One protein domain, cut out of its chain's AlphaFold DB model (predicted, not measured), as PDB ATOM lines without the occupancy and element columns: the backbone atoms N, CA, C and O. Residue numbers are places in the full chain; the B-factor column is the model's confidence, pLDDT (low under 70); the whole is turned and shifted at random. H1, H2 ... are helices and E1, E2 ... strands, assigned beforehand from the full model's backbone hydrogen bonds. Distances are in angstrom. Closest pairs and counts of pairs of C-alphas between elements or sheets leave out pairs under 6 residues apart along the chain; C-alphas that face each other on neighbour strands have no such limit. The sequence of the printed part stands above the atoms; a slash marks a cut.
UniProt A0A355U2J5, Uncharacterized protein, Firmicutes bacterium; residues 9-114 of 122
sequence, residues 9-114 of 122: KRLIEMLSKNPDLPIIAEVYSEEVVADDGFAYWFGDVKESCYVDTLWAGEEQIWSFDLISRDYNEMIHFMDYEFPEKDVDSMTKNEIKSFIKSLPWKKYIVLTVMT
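AT A GLANCE: This is residues 9 to 114 of the 122 residues of an uncharacterized protein of Firmicutes bacterium (UniProt A0A355U2J5). A strongly twisted, curled sheet of four strands runs between two groups of helices: H1 covers part of E2 near one end, and H2, H3 and H4 cluster near the other. Residues 34 to 40, between E1 and E2, stick out. The 106 printed residues include four named helices and four named strands, in the order H1 E1 E2 E3 H2 H3 H4 E4; the sheet, E1 E4 E2 E3, is mixed, and the class is mixed, helices and strands. The whole is loose, with a radius of gyration of the C-alphas of 16.3 A, and flat, spanning 45 by 39 by 20 A.

HOW THE PARTS SIT: Start at H1, residues 9 to 17, on the sheet at a height of 9.5 A; its closest C-alpha pair with E2, residues 44 to 56, is Leu 11 and Cys 49, 6.2 A. Next, E1, residues 23 to 27, is parallel to E4, residues 105 to 113; look for N 26 and O 110, 2.8 A. E4 is antiparallel to E2, with N 54 and O 105 at 2.7 A. E2 bends by 101 degrees at residue 47 and forms a hairpin with E3, residues 61 to 63, where N 55 and O 62 are 2.9 A apart. H2, residues 64 to 69, touches H3, residues 71 to 81, only at the corner; their closest C-alphas, Ile 67 and Glu 73, are 5.0 A apart. Both only graze the sheet. H3 touches H4, residues 92 to 101, at a steep tilt of 54 degrees, the same way; their closest C-alphas are Met 74 and Ile 95, 7.2 A. H4 is not on the sheet. Every O i to N i+4 pair is within hydrogen-bond range in H1, H3 and H4; H2 has 1 of 2.

IN THESE COORDINATES: Find C-alpha 9 at (160.204, 107.902, 139.225), where H1 begins. E2 is 23.6 A long, E4 23.4 A and H3 15.3 A. E4 ends at C-alpha 113, (148.030, 96.473, 148.516).

THE WHOLE: The farthest C-alphas, Lys 9 and Ser 89, are 48.1 A apart. The printed part has no cut; E1 to E2 is the long link. Look for pLDDT under 70 at residues 29 to 39 and 46 to 47.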
ATOM      1  N   LYS A   9     159.933 106.995 140.336       81.62
ATOM      2  CA  LYS A   9     160.204 107.902 139.225       81.62
ATOM      3  C   LYS A   9     158.951 108.079 138.371       81.62
ATOM      4  O   LYS A   9     158.572 109.216 138.114       81.62
ATOM      5  N   ARG A  10     158.254 106.994 138.025       81.38
ATOM      6  CA  ARG A  10     156.967 107.062 137.316       81.38
ATOM      7  C   ARG A  10     155.914 107.858 138.084       81.38
ATOM      8  O   ARG A  10     155.240 108.685 137.477       81.38
ATOM      9  N   LEU A  11     155.788 107.658 139.398       84.50
ATOM     10  CA  LEU A  11     154.856 108.444 140.216       84.50
ATOM     11  C   LEU A  11     155.200 109.942 140.177       84.50
ATOM     12  O   LEU A  11     154.335 110.767 139.894       84.50
ATOM     13  N   ILE A  12     156.470 110.298 140.388       88.56
ATOM     14  CA  ILE A  12     156.934 111.693 140.320       88.56
ATOM     15  C   ILE A  12     156.668 112.297 138.937       88.56
ATOM     16  O   ILE A  12     156.205 113.433 138.840       88.56
ATOM     17  N   GLU A  13     156.926 111.555 137.860       88.06
ATOM     18  CA  GLU A  13     156.655 112.007 136.493       88.06
ATOM     19  C   GLU A  13     155.158 112.233 136.247       88.06
ATOM     20  O   GLU A  13     154.789 113.218 135.605       88.06
ATOM     21  N   MET A  14     154.292 111.359 136.766       88.00
ATOM     22  CA  MET A  14     152.835 111.491 136.659       88.00
ATOM     23  C   MET A  14     152.318 112.727 137.393       88.00
ATOM     24  O   MET A  14     151.554 113.497 136.807       88.00
ATOM     25  N   LEU A  15     152.786 112.943 138.626       90.06
ATOM     26  CA  LEU A  15     152.463 114.122 139.432       90.06
ATOM     27  C   LEU A  15     152.962 115.406 138.768       90.06
ATOM     28  O   LEU A  15     152.235 116.389 138.691       90.06
ATOM     29  N   SER A  16     154.172 115.380 138.205       92.25
ATOM     30  CA  SER A  16     154.746 116.537 137.503       92.25
ATOM     31  C   SER A  16     153.969 116.899 136.235       92.25
ATOM     32  O   SER A  16     153.860 118.073 135.893       92.25
ATOM     33  N   LYS A  17     153.428 115.902 135.521       93.12
ATOM     34  CA  LYS A  17     152.614 116.109 134.310       93.12
ATOM     35  C   LYS A  17     151.177 116.530 134.614       93.12
ATOM     36  O   LYS A  17     150.532 117.105 133.743       93.12
ATOM     37  N   ASN A  18     150.673 116.227 135.808       93.25
ATOM     38  CA  ASN A  18     149.286 116.460 136.202       93.25
ATOM     39  C   ASN A  18     149.208 117.080 137.612       93.25
ATOM     40  O   ASN A  18     148.602 116.482 138.501       93.25
ATOM     41  N   PRO A  19     149.820 118.257 137.837       93.31
ATOM     42  CA  PRO A  19     150.008 118.811 139.181       93.31
ATOM     43  C   PRO A  19     148.695 119.161 139.895       93.31
ATOM     44  O   PRO A  19     148.649 119.152 141.120       93.31
ATOM     45  N   ASP A  20     147.636 119.437 139.131       95.88
ATOM     46  CA  ASP A  20     146.336 119.858 139.661       95.88
ATOM     47  C   ASP A  20     145.344 118.696 139.819       95.88
ATOM     48  O   ASP A  20     144.224 118.898 140.296       95.88
ATOM     49  N   LEU A  21     145.709 117.483 139.382       95.06
ATOM     50  CA  LEU A  21     144.819 116.337 139.524       95.06
ATOM     51  C   LEU A  21     144.871 115.795 140.958       95.06
ATOM     52  O   LEU A  21     145.958 115.525 141.473       95.06
ATOM     53  N   PRO A  22     143.709 115.569 141.596       94.62
ATOM     54  CA  PRO A  22     143.657 114.893 142.883       94.62
ATOM     55  C   PRO A  22     144.186 113.457 142.779       94.62
ATOM     56  O   PRO A  22     144.038 112.790 141.752       94.62
ATOM     57  N   ILE A  23     144.774 112.979 143.874       91.88
ATOM     58  CA  ILE A  23     145.279 111.611 144.011       91.88
ATOM     59  C   ILE A  23     144.268 110.802 144.825       91.88
ATOM     60  O   ILE A  23     143.801 111.277 145.859       91.88
ATOM     61  N   ILE A  24     143.959 109.585 144.385       91.62
ATOM     62  CA  ILE A  24     143.115 108.634 145.115       91.62
ATOM     63  C   ILE A  24     143.810 107.277 145.225       91.62
ATOM     64  O   ILE A  24     144.564 106.883 144.334       91.62
ATOM     65  N   ALA A  25     143.569 106.577 146.332       88.81
ATOM     66  CA  ALA A  25     144.042 105.217 146.539       88.81
ATOM     67  C   ALA A  25     142.955 104.216 146.124       88.81
ATOM     68  O   ALA A  25     141.845 104.251 146.648       88.81
ATOM     69  N   GLU A  26     143.294 103.326 145.199       87.69
ATOM     70  CA  GLU A  26     142.534 102.125 144.874       87.69
ATOM     71  C   GLU A  26     143.093 100.976 145.711       87.69
ATOM     72  O   GLU A  26     144.264 100.616 145.586       87.69
ATOM     73  N   VAL A  27     142.263 100.421 146.588       83.06
ATOM     74  CA  VAL A  27     142.646  99.315 147.467       83.06
ATOM     75  C   VAL A  27     142.308  98.008 146.780       83.06
ATOM     76  O   VAL A  27     141.168  97.819 146.358       83.06
ATOM     77  N   TYR A  28     143.275  97.101 146.672       73.06
ATOM     78  CA  TYR A  28     143.005  95.797 146.078       73.06
ATOM     79  C   TYR A  28     141.992  95.021 146.933       73.06
ATOM     80  O   TYR A  28     142.179  94.871 148.137       73.06
ATOM     81  N   SER A  29     140.904  94.555 146.317       65.12
ATOM     82  CA  SER A  29     139.728  94.025 147.023       65.12
ATOM     83  C   SER A  29     140.012  92.775 147.861       65.12
ATOM     84  O   SER A  29     139.401  92.606 148.912       65.12
ATOM     85  N   GLU A  30     140.964  91.933 147.448       62.16
ATOM     86  CA  GLU A  30     141.411  90.760 148.225       62.16
ATOM     87  C   GLU A  30     142.167  91.141 149.510       62.16
ATOM     88  O   GLU A  30     142.340  90.315 150.400       62.16
ATOM     89  N   GLU A  31     142.584  92.403 149.616       62.16
ATOM     90  CA  GLU A  31     143.386  92.954 150.708       62.16
ATOM     91  C   GLU A  31     142.569  93.896 151.615       62.16
ATOM     92  O   GLU A  31     143.106  94.498 152.548       62.16
ATOM     93  N   VAL A  32     141.261  94.034 151.353       64.00
ATOM     94  CA  VAL A  32     140.339  94.795 152.202       64.00
ATOM     95  C   VAL A  32     139.966  93.939 153.408       64.00
ATOM     96  O   VAL A  32     139.312  92.903 153.289       64.00
ATOM     97  N   VAL A  33     140.366  94.388 154.597       58.84
ATOM     98  CA  VAL A  33     139.967  93.758 155.857       58.84
ATOM     99  C   VAL A  33     138.463  93.971 156.044       58.84
ATOM    100  O   VAL A  33     138.017  95.080 156.326       58.84
ATOM    101  N   ALA A  34     137.677  92.909 155.874       59.72
ATOM    102  CA  ALA A  34     136.221  92.912 156.032       59.72
ATOM    103  C   ALA A  34     135.779  92.897 157.514       59.72
ATOM    104  O   ALA A  34     134.837  92.195 157.875       59.72
ATOM    105  N   ASP A  35     136.496  93.617 158.377       62.94
ATOM    106  CA  ASP A  35     136.249  93.685 159.819       62.94
ATOM    107  C   ASP A  35     136.183  95.151 160.267       62.94
ATOM    108  O   ASP A  35     137.048  95.959 159.920       62.94
ATOM    109  N   ASP A  36     135.154  95.497 161.039       63.62
ATOM    110  CA  ASP A  36     134.919  96.842 161.575       63.62
ATOM    111  C   ASP A  36     135.775  97.144 162.819       63.62
ATOM    112  O   ASP A  36     135.840  98.287 163.281       63.62
ATOM    113  N   GLY A  37     136.490  96.136 163.332       66.12
ATOM    114  CA  GLY A  37     137.387  96.247 164.481       66.12
ATOM    115  C   GLY A  37     138.653  97.084 164.255       66.12
ATOM    116  O   GLY A  37     139.324  97.443 165.228       66.12
ATOM    117  N   PHE A  38     138.993  97.434 163.008       59.34
ATOM    118  CA  PHE A  38     140.219  98.166 162.672       59.34
ATOM    119  C   PHE A  38     139.923  99.433 161.855       59.34
ATOM    120  O   PHE A  38     139.563  99.377 160.688       59.34
ATOM    121  N   ALA A  39     140.136 100.606 162.463       66.12
ATOM    122  CA  ALA A  39     139.884 101.905 161.823       66.12
ATOM    123  C   ALA A  39     141.010 102.381 160.879       66.12
ATOM    124  O   ALA A  39     140.844 103.371 160.166       66.12
ATOM    125  N   TYR A  40     142.168 101.713 160.897       70.31
ATOM    126  CA  TYR A  40     143.338 102.074 160.100       70.31
ATOM    127  C   TYR A  40     144.037 100.825 159.584       70.31
ATOM    128  O   TYR A  40     144.186  99.840 160.304       70.31
ATOM    129  N   TRP A  41     144.533 100.911 158.357       74.19
ATOM    130  CA  TRP A  41     145.314  99.870 157.713       74.19
ATOM    131  C   TRP A  41     146.474 100.529 156.961       74.19
ATOM    132  O   TRP A  41     146.360 101.649 156.458       74.19
ATOM    133  N   PHE A  42     147.623  99.861 156.955       77.62
ATOM    134  CA  PHE A  42     148.807 100.304 156.228       77.62
ATOM    135  C   PHE A  42     148.936  99.458 154.970       77.62
ATOM    136  O   PHE A  42     148.804  98.239 155.034       77.62
ATOM    137  N   GLY A  43     149.219 100.106 153.845       79.81
ATOM    138  CA  GLY A  43     149.416  99.443 152.567       79.81
ATOM    139  C   GLY A  43     150.664  99.949 151.857       79.81
ATOM    140  O   GLY A  43     151.108 101.080 152.066       79.81
ATOM    141  N   ASP A  44     151.219  99.100 151.005       79.62
ATOM    142  CA  ASP A  44     152.264  99.464 150.064       79.62
ATOM    143  C   ASP A  44     151.626 100.026 148.794       79.62
ATOM    144  O   ASP A  44     150.736  99.415 148.201       79.62
ATOM    145  N   VAL A  45     152.144 101.157 148.314       79.75
ATOM    146  CA  VAL A  45     151.870 101.599 146.943       79.75
ATOM    147  C   VAL A  45     152.631 100.661 146.006       79.75
ATOM    148  O   VAL A  45     153.867 100.689 145.962       79.75
ATOM    149  N   LYS A  46     151.904  99.804 145.286       69.50
ATOM    150  CA  LYS A  46     152.476  98.845 144.328       69.50
ATOM    151  C   LYS A  46     152.406  99.394 142.893       69.50
ATOM    152  O   LYS A  46     152.059 100.547 142.664       69.50
ATOM    153  N   GLU A  47     152.862  98.580 141.942       66.81
ATOM    154  CA  GLU A  47     153.371  98.896 140.593       66.81
ATOM    155  C   GLU A  47     152.571  99.885 139.706       66.81
ATOM    156  O   GLU A  47     153.149 100.460 138.777       66.81
ATOM    157  N   SER A  48     151.283 100.129 139.953       71.38
ATOM    158  CA  SER A  48     150.425 100.947 139.089       71.38
ATOM    159  C   SER A  48     150.078 102.311 139.691       71.38
ATOM    160  O   SER A  48     149.279 102.445 140.613       71.38
ATOM    161  N   CYS A  49     150.633 103.355 139.068       82.25
ATOM    162  CA  CYS A  49     150.042 104.689 139.053       82.25
ATOM    163  C   CYS A  49     149.546 104.989 137.636       82.25
ATOM    164  O   CYS A  49     150.289 104.833 136.651       82.25
ATOM    165  N   TYR A  50     148.290 105.408 137.535       88.44
ATOM    166  CA  TYR A  50     147.637 105.747 136.278       88.44
ATOM    167  C   TYR A  50     146.676 106.921 136.464       88.44
ATOM    168  O   TYR A  50     146.387 107.333 137.582       88.44
ATOM    169  N   VAL A  51     146.246 107.520 135.357       92.00
ATOM    170  CA  VAL A  51     145.196 108.543 135.368       92.00
ATOM    171  C   VAL A  51     143.920 107.897 134.875       92.00
ATOM    172  O   VAL A  51     143.932 107.265 133.819       92.00
ATOM    173  N   ASP A  52     142.840 108.103 135.614       94.44
ATOM    174  CA  ASP A  52     141.515 107.611 135.261       94.44
ATOM    175  C   ASP A  52     140.458 108.688 135.508       94.44
ATOM    176  O   ASP A  52     140.716 109.710 136.151       94.44
ATOM    177  N   THR A  53     139.272 108.482 134.953       96.62
ATOM    178  CA  THR A  53     138.106 109.327 135.171       96.62
ATOM    179  C   THR A  53     137.088 108.525 135.965       96.62
ATOM    180  O   THR A  53     136.622 107.489 135.510       96.62
ATOM    181  N   LEU A  54     136.774 108.992 137.166       97.00
ATOM    182  CA  LEU A  54     136.000 108.263 138.158       97.00
ATOM    183  C   LEU A  54     134.639 108.917 138.397       97.00
ATOM    184  O   LEU A  54     134.478 110.137 138.247       97.00
ATOM    185  N   TRP A  55     133.682 108.088 138.796       96.44
ATOM    186  CA  TRP A  55     132.375 108.478 139.307       96.44
ATOM    187  C   TRP A  55     132.256 108.008 140.755       96.44
ATOM    188  O   TRP A  55     132.415 106.822 141.035       96.44
ATOM    189  N   ALA A  56     132.019 108.944 141.671       94.12
ATOM    190  CA  ALA A  56     131.706 108.621 143.056       94.12
ATOM    191  C   ALA A  56     130.205 108.339 143.140       94.12
ATOM    192  O   ALA A  56     129.411 109.281 143.093       94.12
ATOM    193  N   GLY A  57     129.859 107.057 143.185       90.44
ATOM    194  CA  GLY A  57     128.494 106.600 143.383       90.44
ATOM    195  C   GLY A  57     128.086 106.605 144.849       90.44
ATOM    196  O   GLY A  57     128.819 107.107 145.706       90.44
ATOM    197  N   GLU A  58     126.913 106.047 145.140       85.38
ATOM    198  CA  GLU A  58     126.384 106.038 146.510       85.38
ATOM    199  C   GLU A  58     127.152 105.083 147.433       85.38
ATOM    200  O   GLU A  58     127.544 105.486 148.529       85.38
ATOM    201  N   GLU A  59     127.421 103.849 146.992       84.62
ATOM    202  CA  GLU A  59     128.142 102.853 147.808       84.62
ATOM    203  C   GLU A  59     129.526 102.489 147.246       84.62
ATOM    204  O   GLU A  59     130.339 101.899 147.959       84.62
ATOM    205  N   GLN A  60     129.830 102.847 145.991       88.31
ATOM    206  CA  GLN A  60     131.110 102.513 145.364       88.31
ATOM    207  C   GLN A  60     131.630 103.573 144.389       88.31
ATOM    208  O   GLN A  60     130.921 104.475 143.946       88.31
ATOM    209  N   ILE A  61     132.916 103.458 144.054       92.38
ATOM    210  CA  ILE A  61     133.575 104.297 143.052       92.38
ATOM    211  C   ILE A  61     133.691 103.504 141.760       92.38
ATOM    212  O   ILE A  61     134.173 102.375 141.748       92.38
ATOM    213  N   TRP A  62     133.305 104.135 140.661       94.62
ATOM    214  CA  TRP A  62     133.305 103.526 139.346       94.62
ATOM    215  C   TRP A  62     134.379 104.132 138.445       94.62
ATOM    216  O   TRP A  62     134.532 105.354 138.380       94.62
ATOM    217  N   SER A  63     135.089 103.282 137.703       94.75
ATOM    218  CA  SER A  63     136.050 103.693 136.674       94.75
ATOM    219  C   SER A  63     135.371 103.817 135.314       94.75
ATOM    220  O   SER A  63     134.780 102.857 134.809       94.75
ATOM    221  N   PHE A  64     135.499 104.984 134.680       95.38
ATOM    222  CA  PHE A  64     135.010 105.186 133.319       95.38
ATOM    223  C   PHE A  64     135.711 104.255 132.332       95.38
ATOM    224  O   PHE A  64     135.062 103.708 131.440       95.38
ATOM    225  N   ASP A  65     137.028 104.081 132.464       91.88
ATOM    226  CA  ASP A  65     137.788 103.213 131.571       91.88
ATOM    227  C   ASP A  65     137.307 101.761 131.675       91.88
ATOM    228  O   ASP A  65     137.008 101.164 130.639       91.88
ATOM    229  N   LEU A  66     137.118 101.230 132.889       90.81
ATOM    230  CA  LEU A  66     136.593  99.875 133.101       90.81
ATOM    231  C   LEU A  66     135.175  99.715 132.546       90.81
ATOM    232  O   LEU A  66     134.951  98.840 131.707       90.81
ATOM    233  N   ILE A  67     134.254 100.609 132.917       94.88
ATOM    234  CA  ILE A  67     132.867 100.563 132.431       94.88
ATOM    235  C   ILE A  67     132.817 100.656 130.906       94.88
ATOM    236  O   ILE A  67     132.036  99.978 130.244       94.88
ATOM    237  N   SER A  68     133.650 101.503 130.303       89.62
ATOM    238  CA  SER A  68     133.565 101.771 128.868       89.62
ATOM    239  C   SER A  68     134.010 100.603 127.974       89.62
ATOM    240  O   SER A  68     133.742 100.636 126.762       89.62
ATOM    241  N   ARG A  69     134.671  99.589 128.549       90.69
ATOM    242  CA  ARG A  69     135.225  98.420 127.846       90.69
ATOM    243  C   ARG A  69     134.206  97.306 127.621       90.69
ATOM    244  O   ARG A  69     134.317  96.610 126.612       90.69
ATOM    245  N   ASP A  70     133.212  97.168 128.494       93.56
ATOM    246  CA  ASP A  70     132.214  96.096 128.437       93.56
ATOM    247  C   ASP A  70     130.792  96.669 128.498       93.56
ATOM    248  O   ASP A  70     130.486  97.587 129.250       93.56
ATOM    249  N   TYR A  71     129.898  96.132 127.671       93.00
ATOM    250  CA  TYR A  71     128.501  96.550 127.671       93.00
ATOM    251  C   TYR A  71     127.743  96.104 128.927       93.00
ATOM    252  O   TYR A  71     126.869  96.829 129.384       93.00
ATOM    253  N   ASN A  72     128.086  94.948 129.492       94.44
ATOM    254  CA  ASN A  72     127.477  94.473 130.730       94.44
ATOM    255  C   ASN A  72     127.860  95.377 131.907       94.44
ATOM    256  O   ASN A  72     127.004  95.686 132.722       94.44
ATOM    257  N   GLU A  73     129.100  95.875 131.944       95.31
ATOM    258  CA  GLU A  73     129.541  96.857 132.946       95.31
ATOM    259  C   GLU A  73     128.804  98.193 132.790       95.31
ATOM    260  O   GLU A  73     128.425  98.816 133.777       95.31
ATOM    261  N   MET A  74     128.534  98.623 131.549       95.88
ATOM    262  CA  MET A  74     127.680  99.793 131.301       95.88
ATOM    263  C   MET A  74     126.265  99.597 131.842       95.88
ATOM    264  O   MET A  74     125.736 100.520 132.452       95.88
ATOM    265  N   ILE A  75     125.650  98.434 131.607       95.75
ATOM    266  CA  ILE A  75     124.312  98.124 132.130       95.75
ATOM    267  C   ILE A  75     124.346  98.095 133.654       95.75
ATOM    268  O   ILE A  75     123.553  98.781 134.283       95.75
ATOM    269  N   HIS A  76     125.308  97.386 134.245       94.50
ATOM    270  CA  HIS A  76     125.426  97.265 135.692       94.50
ATOM    271  C   HIS A  76     125.587  98.628 136.378       94.50
ATOM    272  O   HIS A  76     124.885  98.915 137.343       94.50
ATOM    273  N   PHE A  77     126.450  99.492 135.835       95.88
ATOM    274  CA  PHE A  77     126.586 100.876 136.283       95.88
ATOM    275  C   PHE A  77     125.262 101.643 136.207       95.88
ATOM    276  O   PHE A  77     124.898 102.336 137.151       95.88
ATOM    277  N   MET A  78     124.537 101.525 135.092       95.94
ATOM    278  CA  MET A  78     123.269 102.229 134.891       95.94
ATOM    279  C   MET A  78     122.176 101.750 135.843       95.94
ATOM    280  O   MET A  78     121.520 102.585 136.453       95.94
ATOM    281  N   ASP A  79     122.005 100.438 135.991       94.44
ATOM    282  CA  ASP A  79     120.994  99.852 136.877       94.44
ATOM    283  C   ASP A  79     121.241 100.225 138.340       94.44
ATOM    284  O   ASP A  79     120.300 100.399 139.110       94.44
ATOM    285  N   TYR A  80     122.513 100.340 138.725       94.62
ATOM    286  CA  TYR A  80     122.904 100.614 140.099       94.62
ATOM    287  C   TYR A  80     122.858 102.109 140.443       94.62
ATOM    288  O   TYR A  80     122.280 102.491 141.454       94.62
ATOM    289  N   GLU A  81     123.439 102.967 139.601       95.62
ATOM    290  CA  GLU A  81     123.556 104.411 139.868       95.62
ATOM    291  C   GLU A  81     122.351 105.221 139.375       95.62
ATOM    292  O   GLU A  81     122.114 106.337 139.837       95.62
ATOM    293  N   PHE A  82     121.596 104.682 138.415       95.19
ATOM    294  CA  PHE A  82     120.432 105.331 137.812       95.19
ATOM    295  C   PHE A  82     119.247 104.356 137.707       95.19
ATOM    296  O   PHE A  82     118.716 104.159 136.607       95.19
ATOM    297  N   PRO A  83     118.794 103.755 138.829       94.12
ATOM    298  CA  PRO A  83     117.737 102.740 138.833       94.12
ATOM    299  C   PRO A  83     116.387 103.271 138.327       94.12
ATOM    300  O   PRO A  83     115.476 102.497 138.038       94.12
ATOM    301  N   GLU A  84     116.219 104.592 138.221       94.06
ATOM    302  CA  GLU A  84     115.034 105.206 137.629       94.06
ATOM    303  C   GLU A  84     115.006 105.132 136.095       94.06
ATOM    304  O   GLU A  84     113.980 105.456 135.486       94.06
ATOM    305  N   LYS A  85     116.119 104.757 135.453       93.88
ATOM    306  CA  LYS A  85     116.200 104.600 133.999       93.88
ATOM    307  C   LYS A  85     115.820 103.192 133.587       93.88
ATOM    308  O   LYS A  85     116.364 102.214 134.075       93.88
ATOM    309  N   ASP A  86     114.938 103.112 132.600       93.62
ATOM    310  CA  ASP A  86     114.612 101.859 131.929       93.62
ATOM    311  C   ASP A  86     115.728 101.503 130.933       93.62
ATOM    312  O   ASP A  86     115.646 101.821 129.741       93.62
ATOM    313  N   VAL A  87     116.810 100.905 131.440       92.62
ATOM    314  CA  VAL A  87     117.996 100.526 130.655       92.62
ATOM    315  C   VAL A  87     117.644  99.518 129.557       92.62
ATOM    316  O   VAL A  87     118.192  99.610 128.458       92.62
ATOM    317  N   ASP A  88     116.678  98.628 129.803       91.44
ATOM    318  CA  ASP A  88     116.195  97.633 128.835       91.44
ATOM    319  C   ASP A  88     115.543  98.277 127.601       91.44
ATOM    320  O   ASP A  88     115.584  97.721 126.498       91.44
ATOM    321  N   SER A  89     114.963  99.470 127.761       93.81
ATOM    322  CA  SER A  89     114.395 100.246 126.654       93.81
ATOM    323  C   SER A  89     115.431 101.035 125.843       93.81
ATOM    324  O   SER A  89     115.120 101.514 124.748       93.81
ATOM    325  N   MET A  90     116.659 101.184 126.352       95.12
ATOM    326  CA  MET A  90     117.709 101.991 125.732       95.12
ATOM    327  C   MET A  90     118.584 101.160 124.793       95.12
ATOM    328  O   MET A  90     118.968 100.021 125.056       95.12
ATOM    329  N   THR A  91     119.009 101.763 123.689       95.94
ATOM    330  CA  THR A  91     120.045 101.175 122.840       95.94
ATOM    331  C   THR A  91     121.427 101.311 123.480       95.94
ATOM    332  O   THR A  91     121.732 102.266 124.200       95.94
ATOM    333  N   LYS A  92     122.352 100.424 123.096       94.75
ATOM    334  CA  LYS A  92     123.765 100.505 123.500       94.75
ATOM    335  C   LYS A  92     124.409 101.874 123.242       94.75
ATOM    336  O   LYS A  92     125.261 102.317 124.012       94.75
ATOM    337  N   ASN A  93     124.033 102.548 122.155       95.44
ATOM    338  CA  ASN A  93     124.579 103.864 121.826       95.44
ATOM    339  C   ASN A  93     124.012 104.969 122.721       95.44
ATOM    340  O   ASN A  93     124.753 105.891 123.065       95.44
ATOM    341  N   GLU A  94     122.741 104.880 123.111       96.06
ATOM    342  CA  GLU A  94     122.121 105.812 124.057       96.06
ATOM    343  C   GLU A  94     122.740 105.662 125.441       96.06
ATOM    344  O   GLU A  94     123.183 106.662 126.002       96.06
ATOM    345  N   ILE A  95     122.899 104.425 125.926       96.00
ATOM    346  CA  ILE A  95     123.588 104.127 127.191       96.00
ATOM    347  C   ILE A  95     125.000 104.712 127.167       96.00
ATOM    348  O   ILE A  95     125.365 105.522 128.014       96.00
ATOM    349  N   LYS A  96     125.789 104.395 126.136       95.69
ATOM    350  CA  LYS A  96     127.160 104.905 126.012       95.69
ATOM    351  C   LYS A  96     127.222 106.433 125.947       95.69
ATOM    352  O   LYS A  96     128.176 107.025 126.451       95.69
ATOM    353  N   SER A  97     126.257 107.069 125.287       95.75
ATOM    354  CA  SER A  97     126.203 108.531 125.168       95.75
ATOM    355  C   SER A  97     125.817 109.189 126.486       95.75
ATOM    356  O   SER A  97     126.406 110.207 126.840       95.75
ATOM    357  N   PHE A  98     124.884 108.585 127.221       96.25
ATOM    358  CA  PHE A  98     124.502 109.024 128.554       96.25
ATOM    359  C   PHE A  98     125.661 108.871 129.542       96.25
ATOM    360  O   PHE A  98     126.060 109.853 130.154       96.25
ATOM    361  N   ILE A  99     126.289 107.693 129.617       96.31
ATOM    362  CA  ILE A  99     127.454 107.461 130.485       96.31
ATOM    363  C   ILE A  99     128.527 108.515 130.197       96.31
ATOM    364  O   ILE A  99     129.014 109.157 131.114       96.31
ATOM    365  N   LYS A 100     128.846 108.798 128.929       96.00
ATOM    366  CA  LYS A 100     129.826 109.836 128.556       96.00
ATOM    367  C   LYS A 100     129.457 111.266 128.961       96.00
ATOM    368  O   LYS A 100     130.363 112.092 129.040       96.00
ATOM    369  N   SER A 101     128.174 111.585 129.127       96.00
ATOM    370  CA  SER A 101     127.728 112.947 129.447       96.00
ATOM    371  C   SER A 101     127.751 113.251 130.944       96.00
ATOM    372  O   SER A 101     127.650 114.420 131.324       96.00
ATOM    373  N   LEU A 102     127.914 112.228 131.787       96.38
ATOM    374  CA  LEU A 102     128.002 112.398 133.231       96.38
ATOM    375  C   LEU A 102     129.241 113.225 133.629       96.38
ATOM    376  O   LEU A 102     130.266 113.198 132.942       96.38
ATOM    377  N   PRO A 103     129.185 113.977 134.741       96.19
ATOM    378  CA  PRO A 103     130.285 114.822 135.210       96.19
ATOM    379  C   PRO A 103     131.428 114.037 135.885       96.19
ATOM    380  O   PRO A 103     131.803 114.338 137.022       96.19
ATOM    381  N   TRP A 104     132.018 113.069 135.179       96.81
ATOM    382  CA  TRP A 104     133.181 112.307 135.641       96.81
ATOM    383  C   TRP A 104     134.333 113.218 136.074       96.81
ATOM    384  O   TRP A 104     134.573 114.290 135.504       96.81
ATOM    385  N   LYS A 105     135.089 112.772 137.073       97.19
ATOM    386  CA  LYS A 105     136.211 113.521 137.641       97.19
ATOM    387  C   LYS A 105     137.511 112.780 137.391       97.19
ATOM    388  O   LYS A 105     137.594 111.581 137.598       97.19
ATOM    389  N   LYS A 106     138.526 113.489 136.905       96.88
ATOM    390  CA  LYS A 106     139.821 112.890 136.578       96.88
ATOM    391  C   LYS A 106     140.715 112.853 137.817       96.88
ATOM    392  O   LYS A 106     140.846 113.873 138.490       96.88
ATOM    393  N   TYR A 107     141.349 111.714 138.069       95.94
ATOM    394  CA  TYR A 107     142.240 111.476 139.204       95.94
ATOM    395  C   TYR A 107     143.546 110.836 138.750       95.94
ATOM    396  O   TYR A 107     143.615 110.195 137.701       95.94
ATOM    397  N   ILE A 108     144.570 110.982 139.583       93.50
ATOM    398  CA  ILE A 108     145.708 110.067 139.620       93.50
ATOM    399  C   ILE A 108     145.338 108.942 140.588       93.50
ATOM    400  O   ILE A 108     145.137 109.187 141.774       93.50
ATOM    401  N   VAL A 109     145.244 107.715 140.090       91.56
ATOM    402  CA  VAL A 109     144.927 106.527 140.884       91.56
ATOM    403  C   VAL A 109     146.223 105.829 141.284       91.56
ATOM    404  O   VAL A 109     147.108 105.608 140.447       91.56
ATOM    405  N   LEU A 110     146.346 105.519 142.574       90.19
ATOM    406  CA  LEU A 110     147.423 104.724 143.156       90.19
ATOM    407  C   LEU A 110     146.866 103.395 143.634       90.19
ATOM    408  O   LEU A 110     146.011 103.379 144.513       90.19
ATOM    409  N   THR A 111     147.390 102.291 143.116       86.94
ATOM    410  CA  THR A 111     147.023 100.971 143.628       86.94
ATOM    411  C   THR A 111     147.782 100.686 144.926       86.94
ATOM    412  O   THR A 111     149.018 100.726 144.972       86.94
ATOM    413  N   VAL A 112     147.029 100.403 145.985       85.31
ATOM    414  CA  VAL A 112     147.524 100.090 147.326       85.31
ATOM    415  C   VAL A 112     147.167  98.643 147.663       85.31
ATOM    416  O   VAL A 112     146.021  98.223 147.515       85.31
ATOM    417  N   MET A 113     148.161  97.882 148.116       82.19
ATOM    418  CA  MET A 113     148.030  96.473 148.516       82.19
ATOM    419  C   MET A 113     148.612  96.282 149.919       82.19
ATOM    420  O   MET A 113     149.284  97.182 150.430       82.19
ATOM    421  N   THR A 114     148.405  95.129 150.554       78.81
ATOM    422  CA  THR A 114     149.093  94.840 151.820       78.81
ATOM    423  C   THR A 114     150.616  94.816 151.635       78.81
ATOM    424  O   THR A 114     151.127  94.449 150.569       78.81
TER     425      THR A 114